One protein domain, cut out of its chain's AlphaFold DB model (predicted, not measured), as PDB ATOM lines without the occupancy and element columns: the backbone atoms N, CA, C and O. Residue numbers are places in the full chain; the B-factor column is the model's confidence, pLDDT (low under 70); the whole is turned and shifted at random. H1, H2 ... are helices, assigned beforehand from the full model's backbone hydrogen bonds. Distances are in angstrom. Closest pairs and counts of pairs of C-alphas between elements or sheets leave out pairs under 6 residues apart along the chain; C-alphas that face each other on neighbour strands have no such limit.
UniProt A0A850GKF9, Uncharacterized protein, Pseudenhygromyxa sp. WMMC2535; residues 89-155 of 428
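Overview. This is residues 89 to 155 of the 428 residues of an uncharacterized protein of Pseudenhygromyxa sp. WMMC2535 (UniProt A0A850GKF9). A helical hairpin of H3 and H4 makes the body, and two short helices, H1 and H2, sit at the end of H4 near residue 149. The printed part has 67 residues with four named helices, in the order H1, H2, H3, H4, and no named strand; the class is all helix. It is compact, with a radius of gyration of the C-alphas of 11.3 A, and spans 32 by 22 by 20 A.

Arrangement. Start at H3, residues 118 to 131; it touches the hub H4, residues 137 to 149, closest at the C-alphas of Leu 124 and Leu 143, 5.9 A. This hairpin has a shallow tilt of 25 degrees, opposite ways. H1, residues 99 to 104, touches H4 at residues 144 to 149 alone, a steep tilt of 60 degrees, closest at C-alphas 102 and 148, 5.5 A. H2, residues 107 to 113, only just touches H4, with 3 pairs of C-alphas within 8 A, at H4's residue 149 alone; C-alphas 110 and 149 are closest, 4.7 A. H3 is apart from H1 and H2. Every O i to N i+4 pair is within hydrogen-bond range in H1, H2, H3 and H4.

Along the chain. Find C-alpha 118 at (-33.259, -7.860, -35.509); from there H3 runs 18.6 A. H4 runs 18.4 A to C-alpha 149 at (-44.879, -10.416, -36.412).

Size, cuts and confidence. The C-alphas farthest apart, of Ala 108 and Gly 132, are 32.3 A apart. The printed part has no cut, and the three links are tight. Look for pLDDT under 70 at residues 89 to 93, 95, 129 to 132, 134 to 135 and 154 to 155.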
ATOM      1  N   GLU A  89     -46.412 -25.838 -45.834       51.84
ATOM      2  CA  GLU A  89     -46.532 -24.404 -45.520       51.84
ATOM      3  C   GLU A  89     -45.956 -24.033 -44.137       51.84
ATOM      4  O   GLU A  89     -46.221 -22.935 -43.638       51.84
ATOM      5  N   ARG A  90     -45.202 -24.927 -43.475       52.00
ATOM      6  CA  ARG A  90     -44.637 -24.609 -42.164       52.00
ATOM      7  C   ARG A  90     -43.587 -23.531 -42.345       52.00
ATOM      8  O   ARG A  90     -42.604 -23.688 -43.067       52.00
ATOM      9  N   ASP A  91     -43.826 -22.425 -41.656       60.62
ATOM     10  CA  ASP A  91     -42.866 -21.347 -41.531       60.62
ATOM     11  C   ASP A  91     -41.538 -21.901 -40.996       60.62
ATOM     12  O   ASP A  91     -41.523 -22.735 -40.089       60.62
ATOM     13  N   PHE A  92     -40.426 -21.404 -41.532       61.00
ATOM     14  CA  PHE A  92     -39.085 -21.614 -40.993       61.00
ATOM     15  C   PHE A  92     -39.016 -21.299 -39.488       61.00
ATOM     16  O   PHE A  92     -38.298 -21.962 -38.741       61.00
ATOM     17  N   LEU A  93     -39.804 -20.319 -39.036       65.88
ATOM     18  CA  LEU A  93     -39.914 -19.941 -37.626       65.88
ATOM     19  C   LEU A  93     -40.829 -20.873 -36.810       65.88
ATOM     20  O   LEU A  93     -40.908 -20.742 -35.590       65.88
ATOM     21  N   GLY A  94     -41.527 -21.810 -37.458       72.19
ATOM     22  CA  GLY A  94     -42.503 -22.708 -36.836       72.19
ATOM     23  C   GLY A  94     -43.764 -21.997 -36.339       72.19
ATOM     24  O   GLY A  94     -44.464 -22.535 -35.482       72.19
ATOM     25  N   LEU A  95     -44.035 -20.787 -36.833       69.75
ATOM     26  CA  LEU A  95     -45.150 -19.954 -36.400       69.75
ATOM     27  C   LEU A  95     -46.315 -20.069 -37.386       69.75
ATOM     28  O   LEU A  95     -46.204 -19.733 -38.564       69.75
ATOM     29  N   GLU A  96     -47.458 -20.530 -36.888       78.25
ATOM     30  CA  GLU A  96     -48.707 -20.524 -37.645       78.25
ATOM     31  C   GLU A  96     -49.381 -19.158 -37.487       78.25
ATOM     32  O   GLU A  96     -50.053 -18.883 -36.495       78.25
ATOM     33  N   LEU A  97     -49.162 -18.273 -38.463       77.69
ATOM     34  CA  LEU A  97     -49.890 -17.008 -38.582       77.69
ATOM     35  C   LEU A  97     -51.162 -17.206 -39.407       77.69
ATOM     36  O   LEU A  97     -51.110 -17.839 -40.465       77.69
ATOM     37  N   SER A  98     -52.277 -16.617 -38.973       84.81
ATOM     38  CA  SER A  98     -53.477 -16.513 -39.809       84.81
ATOM     39  C   SER A  98     -53.232 -15.595 -41.011       84.81
ATOM     40  O   SER A  98     -52.316 -14.771 -40.997       84.81
ATOM     41  N   ASP A  99     -54.059 -15.695 -42.051       77.50
ATOM     42  CA  ASP A  99     -53.938 -14.812 -43.219       77.50
ATOM     43  C   ASP A  99     -54.103 -13.332 -42.852       77.50
ATOM     44  O   ASP A  99     -53.352 -12.498 -43.357       77.50
ATOM     45  N   GLU A 100     -54.990 -13.019 -41.904       78.81
ATOM     46  CA  GLU A 100     -55.167 -11.666 -41.366       78.81
ATOM     47  C   GLU A 100     -53.888 -11.171 -40.674       78.81
ATOM     48  O   GLU A 100     -53.382 -10.095 -40.983       78.81
ATOM     49  N   GLN A 101     -53.302 -11.992 -39.792       80.94
ATOM     50  CA  GLN A 101     -52.064 -11.658 -39.076       80.94
ATOM     51  C   GLN A 101     -50.875 -11.525 -40.022       80.94
ATOM     52  O   GLN A 101     -49.996 -10.697 -39.796       80.94
ATOM     53  N   ARG A 102     -50.836 -12.337 -41.082       76.75
ATOM     54  CA  ARG A 102     -49.844 -12.195 -42.143       76.75
ATOM     55  C   ARG A 102     -50.008 -10.838 -42.810       76.75
ATOM     56  O   ARG A 102     -49.008 -10.165 -42.999       76.75
ATOM     57  N   TYR A 103     -51.225 -10.438 -43.170       70.25
ATOM     58  CA  TYR A 103     -51.470  -9.239 -43.973       70.25
ATOM     59  C   TYR A 103     -51.323  -7.936 -43.178       70.25
ATOM     60  O   TYR A 103     -50.599  -7.027 -43.590       70.25
ATOM     61  N   GLU A 104     -51.988  -7.850 -42.031       77.94
ATOM     62  CA  GLU A 104     -52.032  -6.641 -41.203       77.94
ATOM     63  C   GLU A 104     -50.854  -6.540 -40.227       77.94
ATOM     64  O   GLU A 104     -50.599  -5.473 -39.666       77.94
ATOM     65  N   GLY A 105     -50.118  -7.638 -40.062       80.62
ATOM     66  CA  GLY A 105     -49.181  -7.828 -38.970       80.62
ATOM     67  C   GLY A 105     -49.895  -8.192 -37.666       80.62
ATOM     68  O   GLY A 105     -51.118  -8.102 -37.538       80.62
ATOM     69  N   SER A 106     -49.144  -8.637 -36.659       81.88
ATOM     70  CA  SER A 106     -49.718  -8.959 -35.352       81.88
ATOM     71  C   SER A 106     -48.711  -8.773 -34.225       81.88
ATOM     72  O   SER A 106     -48.004  -9.701 -33.842       81.88
ATOM     73  N   VAL A 107     -48.726  -7.575 -33.629       77.25
ATOM     74  CA  VAL A 107     -47.913  -7.245 -32.445       77.25
ATOM     75  C   VAL A 107     -48.179  -8.232 -31.306       77.25
ATOM     76  O   VAL A 107     -47.243  -8.695 -30.670       77.25
ATOM     77  N   ALA A 108     -49.436  -8.642 -31.105       81.12
ATOM     78  CA  ALA A 108     -49.790  -9.644 -30.101       81.12
ATOM     79  C   ALA A 108     -49.165 -11.019 -30.395       81.12
ATOM     80  O   ALA A 108     -48.689 -11.686 -29.478       81.12
ATOM     81  N   ALA A 109     -49.127 -11.443 -31.665       77.88
ATOM     82  CA  ALA A 109     -48.443 -12.676 -32.043       77.88
ATOM     83  C   ALA A 109     -46.924 -12.556 -31.871       77.88
ATOM     84  O   ALA A 109     -46.298 -13.543 -31.511       77.88
ATOM     85  N   TYR A 110     -46.334 -11.373 -32.054       77.12
ATOM     86  CA  TYR A 110     -44.914 -11.125 -31.782       77.12
ATOM     87  C   TYR A 110     -44.573 -11.072 -30.305       77.12
ATOM     88  O   TYR A 110     -43.586 -11.664 -29.895       77.12
ATOM     89  N   GLU A 111     -45.401 -10.447 -29.477       78.19
ATOM     90  CA  GLU A 111     -45.228 -10.492 -28.025       78.19
ATOM     91  C   GLU A 111     -45.372 -11.927 -27.499       78.19
ATOM     92  O   GLU A 111     -44.575 -12.361 -26.665       78.19
ATOM     93  N   ALA A 112     -46.331 -12.695 -28.032       82.81
ATOM     94  CA  ALA A 112     -46.531 -14.104 -27.687       82.81
ATOM     95  C   ALA A 112     -45.407 -15.011 -28.213       82.81
ATOM     96  O   ALA A 112     -44.956 -15.916 -27.506       82.81
ATOM     97  N   ALA A 113     -44.932 -14.754 -29.433       73.19
ATOM     98  CA  ALA A 113     -43.761 -15.408 -30.004       73.19
ATOM     99  C   ALA A 113     -42.471 -14.957 -29.315       73.19
ATOM    100  O   ALA A 113     -41.486 -15.663 -29.449       73.19
ATOM    101  N   GLY A 114     -42.504 -13.859 -28.553       80.44
ATOM    102  CA  GLY A 114     -41.384 -13.116 -27.986       80.44
ATOM    103  C   GLY A 114     -40.577 -12.347 -29.041       80.44
ATOM    104  O   GLY A 114     -40.629 -12.680 -30.226       80.44
ATOM    105  N   PRO A 115     -39.861 -11.279 -28.636       74.75
ATOM    106  CA  PRO A 115     -39.267 -10.356 -29.586       74.75
ATOM    107  C   PRO A 115     -38.278 -11.062 -30.510       74.75
ATOM    108  O   PRO A 115     -37.222 -11.513 -30.077       74.75
ATOM    109  N   ILE A 116     -38.620 -11.140 -31.797       76.31
ATOM    110  CA  ILE A 116     -37.672 -11.571 -32.824       76.31
ATOM    111  C   ILE A 116     -36.536 -10.556 -32.821       76.31
ATOM    112  O   ILE A 116     -36.772  -9.361 -33.005       76.31
ATOM    113  N   ASP A 117     -35.329 -11.053 -32.576       80.88
ATOM    114  CA  ASP A 117     -34.099 -10.279 -32.632       80.88
ATOM    115  C   ASP A 117     -33.891  -9.770 -34.067       80.88
ATOM    116  O   ASP A 117     -34.041 -10.529 -35.031       80.88
ATOM    117  N   ASP A 118     -33.534  -8.493 -34.213       81.75
ATOM    118  CA  ASP A 118     -33.259  -7.860 -35.509       81.75
ATOM    119  C   ASP A 118     -32.205  -8.634 -36.321       81.75
ATOM    120  O   ASP A 118     -32.266  -8.659 -37.549       81.75
ATOM    121  N   SER A 119     -31.319  -9.382 -35.654       75.62
ATOM    122  CA  SER A 119     -30.359 -10.284 -36.297       75.62
ATOM    123  C   SER A 119     -30.997 -11.379 -37.163       75.62
ATOM    124  O   SER A 119     -30.374 -11.816 -38.134       75.62
ATOM    125  N   VAL A 120     -32.231 -11.814 -36.874       80.12
ATOM    126  CA  VAL A 120     -32.969 -12.783 -37.708       80.12
ATOM    127  C   VAL A 120     -33.421 -12.132 -39.013       80.12
ATOM    128  O   VAL A 120     -33.282 -12.728 -40.083       80.12
ATOM    129  N   ILE A 121     -33.925 -10.900 -38.946       85.75
ATOM    130  CA  ILE A 121     -34.334 -10.134 -40.130       85.75
ATOM    131  C   ILE A 121     -33.102  -9.798 -40.968       85.75
ATOM    132  O   ILE A 121     -33.089 -10.083 -42.166       85.75
ATOM    133  N   ASP A 122     -32.039  -9.299 -40.338       78.81
ATOM    134  CA  ASP A 122     -30.762  -9.011 -40.995       78.81
ATOM    135  C   ASP A 122     -30.183 -10.253 -41.673       78.81
ATOM    136  O   ASP A 122     -29.649 -10.173 -42.779       78.81
ATOM    137  N   ALA A 123     -30.321 -11.422 -41.050       76.94
ATOM    138  CA  ALA A 123     -29.904 -12.675 -41.651       76.94
ATOM    139  C   ALA A 123     -30.724 -13.038 -42.886       76.94
ATOM    140  O   ALA A 123     -30.139 -13.395 -43.907       76.94
ATOM    141  N   LEU A 124     -32.052 -12.955 -42.812       83.56
ATOM    142  CA  LEU A 124     -32.932 -13.263 -43.940       83.56
ATOM    143  C   LEU A 124     -32.696 -12.288 -45.102       83.56
ATOM    144  O   LEU A 124     -32.564 -12.716 -46.249       83.56
ATOM    145  N   VAL A 125     -32.531 -10.997 -44.804       80.88
ATOM    146  CA  VAL A 125     -32.160  -9.969 -45.785       80.88
ATOM    147  C   VAL A 125     -30.779 -10.249 -46.372       80.88
ATOM    148  O   VAL A 125     -30.618 -10.207 -47.590       80.88
ATOM    149  N   ALA A 126     -29.785 -10.601 -45.553       75.19
ATOM    150  CA  ALA A 126     -28.464 -10.984 -46.040       75.19
ATOM    151  C   ALA A 126     -28.524 -12.251 -46.903       75.19
ATOM    152  O   ALA A 126     -27.798 -12.344 -47.889       75.19
ATOM    153  N   MET A 127     -29.404 -13.207 -46.601       76.50
ATOM    154  CA  MET A 127     -29.588 -14.378 -47.455       76.50
ATOM    155  C   MET A 127     -30.120 -14.009 -48.832       76.50
ATOM    156  O   MET A 127     -29.593 -14.490 -49.836       76.50
ATOM    157  N   ILE A 128     -31.104 -13.117 -48.890       79.19
ATOM    158  CA  ILE A 128     -31.651 -12.622 -50.154       79.19
ATOM    159  C   ILE A 128     -30.584 -11.822 -50.912       79.19
ATOM    160  O   ILE A 128     -30.261 -12.158 -52.048       79.19
ATOM    161  N   ALA A 129     -29.998 -10.810 -50.270       66.44
ATOM    162  CA  ALA A 129     -29.133  -9.830 -50.921       66.44
ATOM    163  C   ALA A 129     -27.713 -10.339 -51.216       66.44
ATOM    164  O   ALA A 129     -27.138  -9.999 -52.247       66.44
ATOM    165  N   VAL A 130     -27.120 -11.122 -50.310       63.56
ATOM    166  CA  VAL A 130     -25.719 -11.565 -50.412       63.56
ATOM    167  C   VAL A 130     -25.623 -12.941 -51.053       63.56
ATOM    168  O   VAL A 130     -24.738 -13.169 -51.872       63.56
ATOM    169  N   TYR A 131     -26.528 -13.861 -50.712       60.16
ATOM    170  CA  TYR A 131     -26.444 -15.241 -51.201       60.16
ATOM    171  C   TYR A 131     -27.309 -15.512 -52.434       60.16
ATOM    172  O   TYR A 131     -27.354 -16.653 -52.891       60.16
ATOM    173  N   GLY A 132     -27.966 -14.490 -52.996       69.94
ATOM    174  CA  GLY A 132     -28.819 -14.651 -54.177       69.94
ATOM    175  C   GLY A 132     -29.996 -15.588 -53.904       69.94
ATOM    176  O   GLY A 132     -30.457 -16.301 -54.797       69.94
ATOM    177  N   ALA A 133     -30.487 -15.614 -52.660       70.94
ATOM    178  CA  ALA A 133     -31.636 -16.426 -52.278       70.94
ATOM    179  C   ALA A 133     -32.970 -15.876 -52.818       70.94
ATOM    180  O   ALA A 133     -34.027 -16.363 -52.429       70.94
ATOM    181  N   GLU A 134     -32.933 -14.910 -53.744       66.81
ATOM    182  CA  GLU A 134     -34.064 -14.402 -54.538       66.81
ATOM    183  C   GLU A 134     -34.920 -15.516 -55.167       66.81
ATOM    184  O   GLU A 134     -36.126 -15.363 -55.337       66.81
ATOM    185  N   SER A 135     -34.314 -16.670 -55.463       61.59
ATOM    186  CA  SER A 135     -35.006 -17.838 -56.022       61.59
ATOM    187  C   SER A 135     -35.609 -18.783 -54.972       61.59
ATOM    188  O   SER A 135     -36.403 -19.659 -55.319       61.59
ATOM    189  N   ILE A 136     -35.277 -18.609 -53.690       74.56
ATOM    190  CA  ILE A 136     -35.746 -19.461 -52.595       74.56
ATOM    191  C   ILE A 136     -36.975 -18.802 -51.964       74.56
ATOM    192  O   ILE A 136     -36.887 -17.940 -51.082       74.56
ATOM    193  N   SER A 137     -38.155 -19.232 -52.410       71.50
ATOM    194  CA  SER A 137     -39.453 -18.708 -51.955       71.50
ATOM    195  C   SER A 137     -39.641 -18.776 -50.435       71.50
ATOM    196  O   SER A 137     -40.292 -17.913 -49.853       71.50
ATOM    197  N   HIS A 138     -39.029 -19.762 -49.777       72.88
ATOM    198  CA  HIS A 138     -39.185 -20.005 -48.343       72.88
ATOM    199  C   HIS A 138     -38.477 -18.940 -47.495       72.88
ATOM    200  O   HIS A 138     -38.970 -18.579 -46.434       72.88
ATOM    201  N   ILE A 139     -37.369 -18.375 -47.988       79.06
ATOM    202  CA  ILE A 139     -36.646 -17.295 -47.297       79.06
ATOM    203  C   ILE A 139     -37.452 -15.993 -47.353       79.06
ATOM    204  O   ILE A 139     -37.538 -15.277 -46.360       79.06
ATOM    205  N   HIS A 140     -38.125 -15.728 -48.476       77.69
ATOM    206  CA  HIS A 140     -39.041 -14.589 -48.599       77.69
ATOM    207  C   HIS A 140     -40.260 -14.756 -47.698       77.69
ATOM    208  O   HIS A 140     -40.713 -13.791 -47.091       77.69
ATOM    209  N   TYR A 141     -40.775 -15.982 -47.588       78.88
ATOM    210  CA  TYR A 141     -41.899 -16.282 -46.711       78.88
ATOM    211  C   TYR A 141     -41.530 -16.113 -45.231       78.88
ATOM    212  O   TYR A 141     -42.267 -15.465 -44.491       78.88
ATOM    213  N   ALA A 142     -40.355 -16.607 -44.831       82.94
ATOM    214  CA  ALA A 142     -39.815 -16.431 -43.486       82.94
ATOM    215  C   ALA A 142     -39.585 -14.948 -43.151       82.94
ATOM    216  O   ALA A 142     -39.977 -14.492 -42.079       82.94
ATOM    217  N   LEU A 143     -39.019 -14.170 -44.085       87.00
ATOM    218  CA  LEU A 143     -38.850 -12.724 -43.910       87.00
ATOM    219  C   LEU A 143     -40.204 -12.024 -43.773       87.00
ATOM    220  O   LEU A 143     -40.397 -11.226 -42.861       87.00
ATOM    221  N   ALA A 144     -41.165 -12.362 -44.633       79.81
ATOM    222  CA  ALA A 144     -42.503 -11.790 -44.580       79.81
ATOM    223  C   ALA A 144     -43.228 -12.109 -43.261       79.81
ATOM    224  O   ALA A 144     -43.968 -11.262 -42.768       79.81
ATOM    225  N   ASN A 145     -43.024 -13.293 -42.680       83.31
ATOM    226  CA  ASN A 145     -43.585 -13.647 -41.374       83.31
ATOM    227  C   ASN A 145     -42.877 -12.937 -40.221       83.31
ATOM    228  O   ASN A 145     -43.554 -12.433 -39.328       83.31
ATOM    229  N   ALA A 146     -41.546 -12.828 -40.261       85.75
ATOM    230  CA  ALA A 146     -40.781 -12.083 -39.262       85.75
ATOM    231  C   ALA A 146     -41.204 -10.602 -39.205       85.75
ATOM    232  O   ALA A 146     -41.398 -10.049 -38.121       85.75
ATOM    233  N   LEU A 147     -41.411  -9.980 -40.370       84.94
ATOM    234  CA  LEU A 147     -41.889  -8.599 -40.480       84.94
ATOM    235  C   LEU A 147     -43.352  -8.458 -40.026       84.94
ATOM    236  O   LEU A 147     -43.653  -7.575 -39.223       84.94
ATOM    237  N   ALA A 148     -44.238  -9.366 -40.456       80.12
ATOM    238  CA  ALA A 148     -45.637  -9.379 -40.019       80.12
ATOM    239  C   ALA A 148     -45.757  -9.475 -38.493       80.12
ATOM    240  O   ALA A 148     -46.550  -8.766 -37.874       80.12
ATOM    241  N   LEU A 149     -44.932 -10.312 -37.864       82.69
ATOM    242  CA  LEU A 149     -44.879 -10.416 -36.412       82.69
ATOM    243  C   LEU A 149     -44.538  -9.053 -35.787       82.69
ATOM    244  O   LEU A 149     -45.306  -8.578 -34.955       82.69
ATOM    245  N   ARG A 150     -43.514  -8.332 -36.262       82.31
ATOM    246  CA  ARG A 150     -43.192  -6.966 -35.783       82.31
ATOM    247  C   ARG A 150     -44.325  -5.935 -35.938       82.31
ATOM    248  O   ARG A 150     -44.172  -4.799 -35.495       82.31
ATOM    249  N   GLY A 151     -45.452  -6.299 -36.552       82.94
ATOM    250  CA  GLY A 151     -46.533  -5.378 -36.886       82.94
ATOM    251  C   GLY A 151     -46.203  -4.538 -38.117       82.94
ATOM    252  O   GLY A 151     -46.907  -3.573 -38.412       82.94
ATOM    253  N   GLU A 152     -45.139  -4.890 -38.841       81.69
ATOM    254  CA  GLU A 152     -44.861  -4.301 -40.138       81.69
ATOM    255  C   GLU A 152     -45.807  -4.944 -41.145       81.69
ATOM    256  O   GLU A 152     -45.859  -6.168 -41.289       81.69
ATOM    257  N   ARG A 153     -46.607  -4.114 -41.819       71.88
ATOM    258  CA  ARG A 153     -47.579  -4.605 -42.795       71.88
ATOM    259  C   ARG A 153     -46.855  -5.385 -43.878       71.88
ATOM    260  O   ARG A 153     -45.862  -4.912 -44.438       71.88
ATOM    261  N   ARG A 154     -47.369  -6.579 -44.176       64.56
ATOM    262  CA  ARG A 154     -46.794  -7.428 -45.212       64.56
ATOM    263  C   ARG A 154     -46.803  -6.712 -46.547       64.56
ATOM    264  O   ARG A 154     -47.740  -5.996 -46.902       64.56
ATOM    265  N   LEU A 155     -45.819  -7.076 -47.357       52.00
ATOM    266  CA  LEU A 155     -46.019  -7.015 -48.786       52.00
ATOM    267  C   LEU A 155     -47.057  -8.033 -49.232       52.00
ATOM    268  O   LEU A 155     -46.979  -9.194 -48.814       52.00
TER     269      LEU A 155